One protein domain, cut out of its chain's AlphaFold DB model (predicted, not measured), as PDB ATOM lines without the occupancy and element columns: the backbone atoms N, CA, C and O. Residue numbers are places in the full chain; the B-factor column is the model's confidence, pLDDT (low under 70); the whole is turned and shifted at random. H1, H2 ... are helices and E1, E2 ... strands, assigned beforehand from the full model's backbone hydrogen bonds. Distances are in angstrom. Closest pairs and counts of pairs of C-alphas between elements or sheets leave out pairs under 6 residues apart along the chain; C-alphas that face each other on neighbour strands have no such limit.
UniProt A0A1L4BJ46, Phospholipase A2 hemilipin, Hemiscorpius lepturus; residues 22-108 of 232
ATOM      1  N   GLN A  22     -49.094  30.894 -11.834       85.58
ATOM      2  CA  GLN A  22     -49.500  29.646 -12.472       85.58
ATOM      3  C   GLN A  22     -48.536  29.343 -13.610       85.58
ATOM      4  O   GLN A  22     -48.339  30.169 -14.496       85.58
ATOM      5  N   ARG A  23     -47.926  28.160 -13.567       91.33
ATOM      6  CA  ARG A  23     -47.024  27.658 -14.602       91.33
ATOM      7  C   ARG A  23     -47.748  26.558 -15.363       91.33
ATOM      8  O   ARG A  23     -48.287  25.648 -14.740       91.33
ATOM      9  N   GLU A  24     -47.770  26.654 -16.683       94.08
ATOM     10  CA  GLU A  24     -48.337  25.624 -17.545       94.08
ATOM     11  C   GLU A  24     -47.341  25.206 -18.620       94.08
ATOM     12  O   GLU A  24     -46.621  26.028 -19.192       94.08
ATOM     13  N   LEU A  25     -47.352  23.915 -18.932       95.30
ATOM     14  CA  LEU A  25     -46.582  23.346 -20.026       95.30
ATOM     15  C   LEU A  25     -47.515  23.118 -21.215       95.30
ATOM     16  O   LEU A  25     -48.348  22.209 -21.201       95.30
ATOM     17  N   ARG A  26     -47.403  23.966 -22.241       95.06
ATOM     18  CA  ARG A  26     -48.175  23.863 -23.484       95.06
ATOM     19  C   ARG A  26     -47.444  22.926 -24.438       95.06
ATOM     20  O   ARG A  26     -46.333  23.240 -24.851       95.06
ATOM     21  N   VAL A  27     -48.048  21.791 -24.787       94.65
ATOM     22  CA  VAL A  27     -47.452  20.755 -25.647       94.65
ATOM     23  C   VAL A  27     -48.276  20.587 -26.913       94.65
ATOM     24  O   VAL A  27     -49.494  20.419 -26.856       94.65
ATOM     25  N   ASN A  28     -47.611  20.587 -28.059       93.63
ATOM     26  CA  ASN A  28     -48.207  20.308 -29.353       93.63
ATOM     27  C   ASN A  28     -47.449  19.161 -30.027       93.63
ATOM     28  O   ASN A  28     -46.225  19.078 -29.943       93.63
ATOM     29  N   PHE A  29     -48.201  18.276 -30.675       91.78
ATOM     30  CA  PHE A  29     -47.666  17.178 -31.467       91.78
ATOM     31  C   PHE A  29     -48.009  17.432 -32.929       91.78
ATOM     32  O   PHE A  29     -49.169  17.701 -33.249       91.78
ATOM     33  N   GLU A  30     -47.023  17.309 -33.805       87.03
ATOM     34  CA  GLU A  30     -47.162  17.493 -35.245       87.03
ATOM     35  C   GLU A  30     -46.668  16.262 -35.999       87.03
ATOM     36  O   GLU A  30     -45.718  15.604 -35.563       87.03
ATOM     37  N   PRO A  31     -47.298  15.919 -37.133       80.92
ATOM     38  CA  PRO A  31     -46.761  14.892 -38.005       80.92
ATOM     39  C   PRO A  31     -45.501  15.411 -38.704       80.92
ATOM     40  O   PRO A  31     -45.483  16.535 -39.212       80.92
ATOM     41  N   LEU A  32     -44.472  14.576 -38.823       79.60
ATOM     42  CA  LEU A  32     -43.439  14.815 -39.826       79.60
ATOM     43  C   LEU A  32     -43.967  14.349 -41.188       79.60
ATOM     44  O   LEU A  32     -44.534  13.261 -41.325       79.60
ATOM     45  N   ALA A  33     -43.797  15.176 -42.215       74.60
ATOM     46  CA  ALA A  33     -44.316  14.872 -43.542       74.60
ATOM     47  C   ALA A  33     -43.721  13.564 -44.099       74.60
ATOM     48  O   ALA A  33     -42.505  13.414 -44.193       74.60
ATOM     49  N   GLY A  34     -44.589  12.632 -44.507       74.53
ATOM     50  CA  GLY A  34     -44.189  11.359 -45.118       74.53
ATOM     51  C   GLY A  34     -43.587  10.329 -44.154       74.53
ATOM     52  O   GLY A  34     -43.174   9.261 -44.607       74.53
ATOM     53  N   GLN A  35     -43.546  10.626 -42.854       75.62
ATOM     54  CA  GLN A  35     -43.040   9.708 -41.839       75.62
ATOM     55  C   GLN A  35     -43.975   8.510 -41.655       75.62
ATOM     56  O   GLN A  35     -45.199   8.624 -41.754       75.62
ATOM     57  N   ARG A  36     -43.369   7.346 -41.412       75.53
ATOM     58  CA  ARG A  36     -44.069   6.064 -41.298       75.53
ATOM     59  C   ARG A  36     -43.942   5.399 -39.930       75.53
ATOM     60  O   ARG A  36     -44.760   4.539 -39.631       75.53
ATOM     61  N   ASP A  37     -42.983   5.794 -39.104       79.82
ATOM     62  CA  ASP A  37     -43.015   5.465 -37.677       79.82
ATOM     63  C   ASP A  37     -44.091   6.314 -36.959       79.82
ATOM     64  O   ASP A  37     -44.624   7.277 -37.524       79.82
ATOM     65  N   SER A  38     -44.484   5.934 -35.740       79.83
ATOM     66  CA  SER A  38     -45.573   6.600 -35.001       79.83
ATOM     67  C   SER A  38     -45.157   7.821 -34.191       79.83
ATOM     68  O   SER A  38     -46.019   8.455 -33.581       79.83
ATOM     69  N   TRP A  39     -43.873   8.166 -34.135       87.41
ATOM     70  CA  TRP A  39     -43.419   9.204 -33.220       87.41
ATOM     71  C   TRP A  39     -43.861  10.600 -33.681       87.41
ATOM     72  O   TRP A  39     -43.628  10.981 -34.824       87.41
ATOM     73  N   PRO A  40     -44.475  11.431 -32.829       86.20
ATOM     74  CA  PRO A  40     -44.785  12.801 -33.216       86.20
ATOM     75  C   PRO A  40     -43.532  13.680 -33.159       86.20
ATOM     76  O   PRO A  40     -42.683  13.516 -32.281       86.20
ATOM     77  N   VAL A  41     -43.473  14.714 -34.000       86.88
ATOM     78  CA  VAL A  41     -42.662  15.890 -33.667       86.88
ATOM     79  C   VAL A  41     -43.352  16.576 -32.498       86.88
ATOM     80  O   VAL A  41     -44.519  16.951 -32.598       86.88
ATOM     81  N   ALA A  42     -42.659  16.733 -31.376       89.84
ATOM     82  CA  ALA A  42     -43.176  17.496 -30.252       89.84
ATOM     83  C   ALA A  42     -42.618  18.915 -30.283       89.84
ATOM     84  O   ALA A  42     -41.444  19.120 -30.561       89.84
ATOM     85  N   ARG A  43     -43.456  19.895 -29.965       92.14
ATOM     86  CA  ARG A  43     -43.037  21.252 -29.609       92.14
ATOM     87  C   ARG A  43     -43.694  21.604 -28.290       92.14
ATOM     88  O   ARG A  43     -44.826  21.193 -28.021       92.14
ATOM     89  N   ALA A  44     -42.984  22.342 -27.449       94.17
ATOM     90  CA  ALA A  44     -43.533  22.753 -26.172       94.17
ATOM     91  C   ALA A  44     -43.011  24.109 -25.722       94.17
ATOM     92  O   ALA A  44     -41.853  24.458 -25.958       94.17
ATOM     93  N   ALA A  45     -43.873  24.833 -25.022       95.18
ATOM     94  CA  ALA A  45     -43.546  26.086 -24.372       95.18
ATOM     95  C   ALA A  45     -43.933  26.006 -22.902       95.18
ATOM     96  O   ALA A  45     -45.022  25.548 -22.548       95.18
ATOM     97  N   MET A  46     -43.040  26.493 -22.054       94.62
ATOM     98  CA  MET A  46     -43.367  26.800 -20.681       94.62
ATOM     99  C   MET A  46     -43.914  28.222 -20.620       94.62
ATOM    100  O   MET A  46     -43.220  29.162 -21.015       94.62
ATOM    101  N   VAL A  47     -45.141  28.372 -20.127       94.13
ATOM    102  CA  VAL A  47     -45.802  29.668 -19.954       94.13
ATOM    103  C   VAL A  47     -46.104  29.913 -18.484       94.13
ATOM    104  O   VAL A  47     -46.517  29.011 -17.752       94.13
ATOM    105  N   THR A  48     -45.914  31.154 -18.063       91.43
ATOM    106  CA  THR A  48     -46.173  31.597 -16.698       91.43
ATOM    107  C   THR A  48     -47.200  32.719 -16.728       91.43
ATOM    108  O   THR A  48     -47.066  33.664 -17.504       91.43
ATOM    109  N   PHE A  49     -48.219  32.633 -15.879       85.68
ATOM    110  CA  PHE A  49     -49.271  33.634 -15.745       85.68
ATOM    111  C   PHE A  49     -49.242  34.261 -14.352       85.68
ATOM    112  O   PHE A  49     -49.063  33.560 -13.349       85.68
ATOM    113  N   ASP A  50     -49.515  35.565 -14.285       79.54
ATOM    114  CA  ASP A  50     -49.959  36.196 -13.043       79.54
ATOM    115  C   ASP A  50     -51.472  35.987 -12.906       79.54
ATOM    116  O   ASP A  50     -52.251  36.530 -13.693       79.54
ATOM    117  N   ALA A  51     -51.899  35.224 -11.896       70.12
ATOM    118  CA  ALA A  51     -53.314  34.968 -11.634       70.12
ATOM    119  C   ALA A  51     -54.149  36.243 -11.378       70.12
ATOM    120  O   ALA A  51     -55.377  36.175 -11.401       70.12
ATOM    121  N   ARG A  52     -53.525  37.407 -11.126       67.61
ATOM    122  CA  ARG A  52     -54.220  38.701 -10.992       67.61
ATOM    123  C   ARG A  52     -54.421  39.450 -12.309       67.61
ATOM    124  O   ARG A  52     -55.146  40.444 -12.307       67.61
ATOM    125  N   SER A  53     -53.789  39.039 -13.408       64.51
ATOM    126  CA  SER A  53     -53.944  39.733 -14.689       64.51
ATOM    127  C   SER A  53     -55.373  39.570 -15.214       64.51
ATOM    128  O   SER A  53     -55.792  38.470 -15.568       64.51
ATOM    129  N   GLU A  54     -56.124  40.675 -15.328       60.49
ATOM    130  CA  GLU A  54     -57.446  40.683 -15.986       60.49
ATOM    131  C   GLU A  54     -57.361  40.253 -17.459       60.49
ATOM    132  O   GLU A  54     -58.333  39.789 -18.057       60.49
ATOM    133  N   LYS A  55     -56.166  40.345 -18.048       57.33
ATOM    134  CA  LYS A  55     -55.860  39.747 -19.337       57.33
ATOM    135  C   LYS A  55     -55.412  38.308 -19.112       57.33
ATOM    136  O   LYS A  55     -54.227  38.001 -19.213       57.33
ATOM    137  N   ALA A  56     -56.366  37.402 -18.909       56.71
ATOM    138  CA  ALA A  56     -56.126  35.959 -18.766       56.71
ATOM    139  C   ALA A  56     -55.337  35.303 -19.933       56.71
ATOM    140  O   ALA A  56     -55.024  34.119 -19.883       56.71
ATOM    141  N   ARG A  57     -55.034  36.051 -21.006       61.32
ATOM    142  CA  ARG A  57     -54.267  35.613 -22.182       61.32
ATOM    143  C   ARG A  57     -52.831  36.157 -22.250       61.32
ATOM    144  O   ARG A  57     -52.124  35.797 -23.184       61.32
ATOM    145  N   GLU A  58     -52.412  37.046 -21.348       75.05
ATOM    146  CA  GLU A  58     -51.072  37.652 -21.381       75.05
ATOM    147  C   GLU A  58     -50.165  36.957 -20.351       75.05
ATOM    148  O   GLU A  58     -50.330  37.138 -19.145       75.05
ATOM    149  N   PHE A  59     -49.249  36.111 -20.833       76.61
ATOM    150  CA  PHE A  59     -48.245  35.426 -20.010       76.61
ATOM    151  C   PHE A  59     -47.201  36.438 -19.510       76.61
ATOM    152  O   PHE A  59     -46.773  37.300 -20.278       76.61
ATOM    153  N   SER A  60     -46.757  36.326 -18.255       81.06
ATOM    154  CA  SER A  60     -45.667  37.150 -17.713       81.06
ATOM    155  C   SER A  60     -44.296  36.679 -18.197       81.06
ATOM    156  O   SER A  60     -43.399  37.490 -18.409       81.06
ATOM    157  N   GLU A  61     -44.135  35.369 -18.388       89.46
ATOM    158  CA  GLU A  61     -42.916  34.755 -18.908       89.46
ATOM    159  C   GLU A  61     -43.286  33.641 -19.886       89.46
ATOM    160  O   GLU A  61     -44.241  32.893 -19.662       89.46
ATOM    161  N   CYS A  62     -42.520  33.521 -20.969       93.08
ATOM    162  CA  CYS A  62     -42.642  32.401 -21.888       93.08
ATOM    163  C   CYS A  62     -41.287  31.959 -22.442       93.08
ATOM    164  O   CYS A  62     -40.477  32.772 -22.910       93.08
ATOM    165  N   ARG A  63     -41.065  30.644 -22.428       94.43
ATOM    166  CA  ARG A  63     -39.841  30.011 -22.912       94.43
ATOM    167  C   ARG A  63     -40.163  28.749 -23.700       94.43
ATOM    168  O   ARG A  63     -40.857  27.866 -23.202       94.43
ATOM    169  N   MET A  64     -39.588  28.633 -24.889       93.91
ATOM    170  CA  MET A  64     -39.601  27.390 -25.648       93.91
ATOM    171  C   MET A  64     -38.714  26.347 -24.965       93.91
ATOM    172  O   MET A  64     -37.597  26.628 -24.512       93.91
ATOM    173  N   ILE A  65     -39.231  25.127 -24.890       92.55
ATOM    174  CA  ILE A  65     -38.427  23.939 -24.615       92.55
ATOM    175  C   ILE A  65     -37.572  23.663 -25.859       92.55
ATOM    176  O   ILE A  65     -37.997  23.980 -26.962       92.55
ATOM    177  N   ASN A  66     -36.358  23.124 -25.712       87.87
ATOM    178  CA  ASN A  66     -35.418  23.014 -26.842       87.87
ATOM    179  C   ASN A  66     -35.117  21.561 -27.252       87.87
ATOM    180  O   ASN A  66     -34.294  21.315 -28.135       87.87
ATOM    181  N   SER A  67     -35.715  20.572 -26.585       86.30
ATOM    182  CA  SER A  67     -35.526  19.157 -26.916       86.30
ATOM    183  C   SER A  67     -36.636  18.278 -26.356       86.30
ATOM    184  O   SER A  67     -37.239  18.604 -25.333       86.30
ATOM    185  N   MET A  68     -36.819  17.103 -26.960       86.40
ATOM    186  CA  MET A  68     -37.742  16.082 -26.455       86.40
ATOM    187  C   MET A  68     -37.344  15.588 -25.048       86.40
ATOM    188  O   MET A  68     -38.199  15.348 -24.198       86.40
ATOM    189  N   HIS A  69     -36.041  15.517 -24.762       88.74
ATOM    190  CA  HIS A  69     -35.535  15.122 -23.447       88.74
ATOM    191  C   HIS A  69     -35.781  16.188 -22.365       88.74
ATOM    192  O   HIS A  69     -36.158  15.854 -21.244       88.74
ATOM    193  N   GLU A  70     -35.611  17.476 -22.686       91.14
ATOM    194  CA  GLU A  70     -36.004  18.567 -21.786       91.14
ATOM    195  C   GLU A  70     -37.516  18.569 -21.553       91.14
ATOM    196  O   GLU A  70     -37.939  18.646 -20.404       91.14
ATOM    197  N   LEU A  71     -38.312  18.393 -22.613       91.44
ATOM    198  CA  LEU A  71     -39.766  18.285 -22.513       91.44
ATOM    199  C   LEU A  71     -40.167  17.164 -21.552       91.44
ATOM    200  O   LEU A  71     -40.961  17.392 -20.648       91.44
ATOM    201  N   SER A  72     -39.584  15.977 -21.695       92.22
ATOM    202  CA  SER A  72     -39.862  14.860 -20.792       92.22
ATOM    203  C   SER A  72     -39.520  15.167 -19.335       92.22
ATOM    204  O   SER A  72     -40.326  14.880 -18.453       92.22
ATOM    205  N   ARG A  73     -38.375  15.805 -19.053       92.37
ATOM    206  CA  ARG A  73     -38.047  16.212 -17.675       92.37
ATOM    207  C   ARG A  73     -39.077  17.185 -17.107       92.37
ATOM    208  O   ARG A  73     -39.521  16.988 -15.984       92.37
ATOM    209  N   GLU A  74     -39.477  18.192 -17.880       93.61
ATOM    210  CA  GLU A  74     -40.496  19.157 -17.450       93.61
ATOM    211  C   GLU A  74     -41.862  18.484 -17.257       93.61
ATOM    212  O   GLU A  74     -42.563  18.800 -16.303       93.61
ATOM    213  N   LEU A  75     -42.232  17.519 -18.106       92.87
ATOM    214  CA  LEU A  75     -43.460  16.730 -17.958       92.87
ATOM    215  C   LEU A  75     -43.455  15.878 -16.690       92.87
ATOM    216  O   LEU A  75     -44.480  15.778 -16.026       92.87
ATOM    217  N   MET A  76     -42.317  15.269 -16.355       90.59
ATOM    218  CA  MET A  76     -42.179  14.457 -15.144       90.59
ATOM    219  C   MET A  76     -42.179  15.299 -13.860       90.59
ATOM    220  O   MET A  76     -42.612  14.805 -12.823       90.59
ATOM    221  N   ASP A  77     -41.718  16.549 -13.922       92.75
ATOM    222  CA  ASP A  77     -41.716  17.491 -12.790       92.75
ATOM    223  C   ASP A  77     -43.051  18.253 -12.638       92.75
ATOM    224  O   ASP A  77     -43.362  18.791 -11.575       92.75
ATOM    225  N   SER A  78     -43.877  18.285 -13.689       91.65
ATOM    226  CA  SER A  78     -45.121  19.062 -13.722       91.65
ATOM    227  C   SER A  78     -46.344  18.242 -13.285       91.65
ATOM    228  O   SER A  78     -46.568  17.143 -13.793       91.65
ATOM    229  N   PRO A  79     -47.229  18.779 -12.421       91.64
ATOM    230  CA  PRO A  79     -48.519  18.150 -12.146       91.64
ATOM    231  C   PRO A  79     -49.367  18.032 -13.419       91.64
ATOM    232  O   PRO A  79     -49.485  19.001 -14.167       91.64
ATOM    233  N   GLU A  80     -50.044  16.899 -13.625       90.28
ATOM    234  CA  GLU A  80     -50.801  16.603 -14.858       90.28
ATOM    235  C   GLU A  80     -51.752  17.737 -15.284       90.28
ATOM    236  O   GLU A  80     -51.787  18.132 -16.445       90.28
ATOM    237  N   HIS A  81     -52.467  18.346 -14.333       90.96
ATOM    238  CA  HIS A  81     -53.416  19.427 -14.615       90.96
ATOM    239  C   HIS A  81     -52.772  20.725 -15.142       90.96
ATOM    240  O   HIS A  81     -53.492  21.575 -15.669       90.96
ATOM    241  N   THR A  82     -51.455  20.894 -15.000       93.18
ATOM    242  CA  THR A  82     -50.687  22.038 -15.529       93.18
ATOM    243  C   THR A  82     -50.184  21.806 -16.955       93.18
ATOM    244  O   THR A  82     -49.796  22.753 -17.637       93.18
ATOM    245  N   VAL A  83     -50.235  20.565 -17.442       93.85
ATOM    246  CA  VAL A  83     -49.856  20.212 -18.811       93.85
ATOM    247  C   VAL A  83     -51.080  20.372 -19.711       93.85
ATOM    248  O   VAL A  83     -52.123  19.762 -19.476       93.85
ATOM    249  N   LYS A  84     -50.983  21.206 -20.749       93.90
ATOM    250  CA  LYS A  84     -52.086  21.466 -21.690       93.90
ATOM    251  C   LYS A  84     -51.682  21.099 -23.112       93.90
ATOM    252  O   LYS A  84     -50.602  21.462 -23.572       93.90
ATOM    253  N   ARG A  85     -52.585  20.438 -23.841       93.89
ATOM    254  CA  ARG A  85     -52.456  20.231 -25.291       93.89
ATOM    255  C   ARG A  85     -52.772  21.543 -26.011       93.89
ATOM    256  O   ARG A  85     -53.893  22.030 -25.907       93.89
ATOM    257  N   ALA A  86     -51.795  22.088 -26.725       94.52
ATOM    258  CA  ALA A  86     -51.943  23.282 -27.552       94.52
ATOM    259  C   ALA A  86     -52.331  22.907 -28.989       94.52
ATOM    260  O   ALA A  86     -51.904  21.865 -29.506       94.52
ATOM    261  N   SER A  87     -53.115  23.765 -29.650       94.16
ATOM    262  CA  SER A  87     -53.341  23.636 -31.095       94.16
ATOM    263  C   SER A  87     -52.075  23.993 -31.877       94.16
ATOM    264  O   SER A  87     -51.130  24.564 -31.326       94.16
ATOM    265  N   LYS A  88     -52.049  23.663 -33.172       92.69
ATOM    266  CA  LYS A  88     -50.948  24.076 -34.048       92.69
ATOM    267  C   LYS A  88     -50.830  25.602 -34.096       92.69
ATOM    268  O   LYS A  88     -49.741  26.137 -33.948       92.69
ATOM    269  N   GLU A  89     -51.956  26.291 -34.246       94.79
ATOM    270  CA  GLU A  89     -52.025  27.751 -34.315       94.79
ATOM    271  C   GLU A  89     -51.555  28.401 -33.008       94.79
ATOM    272  O   GLU A  89     -50.826  29.388 -33.043       94.79
ATOM    273  N   GLU A  90     -51.933  27.838 -31.855       94.07
ATOM    274  CA  GLU A  90     -51.436  28.283 -30.548       94.07
ATOM    275  C   GLU A  90     -49.922  28.075 -30.428       94.07
ATOM    276  O   GLU A  90     -49.214  28.974 -29.981       94.07
ATOM    277  N   MET A  91     -49.407  26.917 -30.850       93.50
ATOM    278  CA  MET A  91     -47.970  26.641 -30.800       93.50
ATOM    279  C   MET A  91     -47.177  27.550 -31.744       93.50
ATOM    280  O   MET A  91     -46.124  28.048 -31.360       93.50
ATOM    281  N   ASP A  92     -47.680  27.814 -32.950       93.42
ATOM    282  CA  ASP A  92     -47.037  28.721 -33.903       93.42
ATOM    283  C   ASP A  92     -47.005  30.172 -33.369       93.42
ATOM    284  O   ASP A  92     -45.999  30.863 -33.536       93.42
ATOM    285  N   ASP A  93     -48.039  30.617 -32.642       93.11
ATOM    286  CA  ASP A  93     -48.040  31.903 -31.920       93.11
ATOM    287  C   ASP A  93     -47.017  31.926 -30.768       93.11
ATOM    288  O   ASP A  93     -46.284  32.902 -30.601       93.11
ATOM    289  N   LEU A  94     -46.908  30.839 -29.996       93.18
ATOM    290  CA  LEU A  94     -45.909  30.711 -28.929       93.18
ATOM    291  C   LEU A  94     -44.479  30.747 -29.482       93.18
ATOM    292  O   LEU A  94     -43.643  31.471 -28.947       93.18
ATOM    293  N   VAL A  95     -44.202  30.049 -30.585       91.96
ATOM    294  CA  VAL A  95     -42.887  30.076 -31.253       91.96
ATOM    295  C   VAL A  95     -42.476  31.500 -31.633       91.96
ATOM    296  O   VAL A  95     -41.306  31.849 -31.511       91.96
ATOM    297  N   GLN A  96     -43.423  32.340 -32.059       92.04
ATOM    298  CA  GLN A  96     -43.142  33.736 -32.407       92.04
ATOM    299  C   GLN A  96     -42.913  34.638 -31.187       92.04
ATOM    300  O   GLN A  96     -42.172  35.616 -31.282       92.04
ATOM    301  N   ARG A  97     -43.569  34.356 -30.056       90.34
ATOM    302  CA  ARG A  97     -43.564  35.233 -28.870       90.34
ATOM    303  C   ARG A  97     -42.512  34.874 -27.830       90.34
ATOM    304  O   ARG A  97     -42.034  35.755 -27.118       90.34
ATOM    305  N   CYS A  98     -42.223  33.593 -27.672       92.49
ATOM    306  CA  CYS A  98     -41.440  33.074 -26.561       92.49
ATOM    307  C   CYS A  98     -39.942  33.107 -26.866       92.49
ATOM    308  O   CYS A  98     -39.509  33.015 -28.010       92.49
ATOM    309  N   SER A  99     -39.128  33.212 -25.818       88.72
ATOM    310  CA  SER A  99     -37.671  33.095 -25.954       88.72
ATOM    311  C   SER A  99     -37.245  31.635 -26.180       88.72
ATOM    312  O   SER A  99     -37.894  30.720 -25.674       88.72
ATOM    313  N   GLY A 100     -36.137  31.398 -26.891       81.73
ATOM    314  CA  GLY A 100     -35.593  30.052 -27.156       81.73
ATOM    315  C   GLY A 100     -35.795  29.574 -28.599       81.73
ATOM    316  O   GLY A 100     -36.202  30.353 -29.454       81.73
ATOM    317  N   SER A 101     -35.478  28.302 -28.873       74.27
ATOM    318  CA  SER A 101     -35.662  27.679 -30.192       74.27
ATOM    319  C   SER A 101     -36.540  26.438 -30.080       74.27
ATOM    320  O   SER A 101     -36.211  25.489 -29.372       74.27
ATOM    321  N   ALA A 102     -37.634  26.414 -30.835       68.66
ATOM    322  CA  ALA A 102     -38.489  25.236 -30.976       68.66
ATOM    323  C   ALA A 102     -38.023  24.289 -32.095       68.66
ATOM    324  O   ALA A 102     -38.704  23.319 -32.411       68.66
ATOM    325  N   GLU A 103     -36.884  24.591 -32.718       68.23
ATOM    326  CA  GLU A 103     -36.395  23.917 -33.912       68.23
ATOM    327  C   GLU A 103     -34.980  23.389 -33.680       68.23
ATOM    328  O   GLU A 103     -34.139  24.042 -33.053       68.23
ATOM    329  N   GLY A 104     -34.719  22.184 -34.188       67.81
ATOM    330  CA  GLY A 104     -33.409  21.551 -34.115       67.81
ATOM    331  C   GLY A 104     -33.475  20.030 -34.022       67.81
ATOM    332  O   GLY A 104     -34.494  19.442 -33.676       67.81
ATOM    333  N   ARG A 105     -32.338  19.390 -34.304       63.03
ATOM    334  CA  ARG A 105     -32.138  17.930 -34.272       63.03
ATOM    335  C   ARG A 105     -32.605  17.271 -32.964       63.03
ATOM    336  O   ARG A 105     -33.098  16.150 -32.984       63.03
ATOM    337  N   SER A 106     -32.471  17.972 -31.841       71.12
ATOM    338  CA  SER A 106     -32.836  17.520 -30.490       71.12
ATOM    339  C   SER A 106     -34.335  17.268 -30.276       71.12
ATOM    340  O   SER A 106     -34.723  16.750 -29.224       71.12
ATOM    341  N   TRP A 107     -35.177  17.645 -31.240       75.17
ATOM    342  CA  TRP A 107     -36.610  17.356 -31.245       75.17
ATOM    343  C   TRP A 107     -36.986  16.078 -31.994       75.17
ATOM    344  O   TRP A 107     -38.067  15.549 -31.757       75.17
ATOM    345  N   PHE A 108     -36.105  15.580 -32.864       81.89
ATOM    346  CA  PHE A 108     -36.405  14.433 -33.720       81.89
ATOM    347  C   PHE A 108     -35.883  13.122 -33.151       81.89
ATOM    348  O   PHE A 108     -36.496  12.096 -33.373       81.89
TER     349      PHE A 108
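What this domain is: This is residues 22 to 108 of the 232 residues of the protein "Phospholipase A2 hemilipin" of Hemiscorpius lepturus (UniProt A0A1L4BJ46). Look first for a long hairpin, E1 and E2, which makes the long axis of a twisted sheet with short strands E3 and E4 at its edges; H2 crosses one face and H1 lies slantwise over the other. Residues 33 to 38 stick out at one end. The printed part has 87 residues, with four named strands and two named helices in the order E1 E2 E3 H1 E4 H2; the class is mixed, and the mixed sheet runs E3 E2 E1 E4. It is compact, radius of gyration of the C-alphas 13.3 A, with spans of 45 by 25 by 19 A.

How they stand to each other: Begin with E2, residues 41 to 50, and E1, residues 22 to 30, an antiparallel hairpin with N 26 and O 45 within hydrogen-bond range at 2.9 A. E3, residues 61 to 64, completes a meander, each strand the antiparallel neighbour of the one before; N 46 and O 63 are 2.8 A apart. E4, residues 83 to 85, is parallel to E1, with N 27 and O 84 at 2.8 A. H2, residues 88 to 97, has a height over the sheet of 8.1 A and runs only just across the strands, at 61 degrees to E2 on the local plane; its closest C-alphas to E1 are Met 91 and Asn 28, 6.5 A. H1, residues 68 to 77, is on the opposite face at 9.1 A, slantwise at 39 degrees to E2 on the local plane; the closest C-alphas are Met 68 and Ala 42, 6.8 A. E3, H1 and E4 form a split strand-helix-strand unit, two strands running the same way with E2 and E1 between them; its crossover is right-handed. In H1 and H2 every O i to N i+4 pair is within hydrogen-bond range.

Where its parts are: Find C-alpha 22 at (-49.500, 29.646, -12.472), where E1 begins its 25.9 A; E2 covers 29.8 A, E3 10.5 A and E4 7.0 A. H1 and H2 each span 14.3 A, H2 ending at C-alpha 97, (-43.564, 35.233, -28.870).

The domain as a whole: The C-alphas of Arg 36 and Arg 52 are farthest apart, 45.7 A. The printed part has no cut and no long link; pLDDT is under 70 at residues 52 to 57 and 102 to 105.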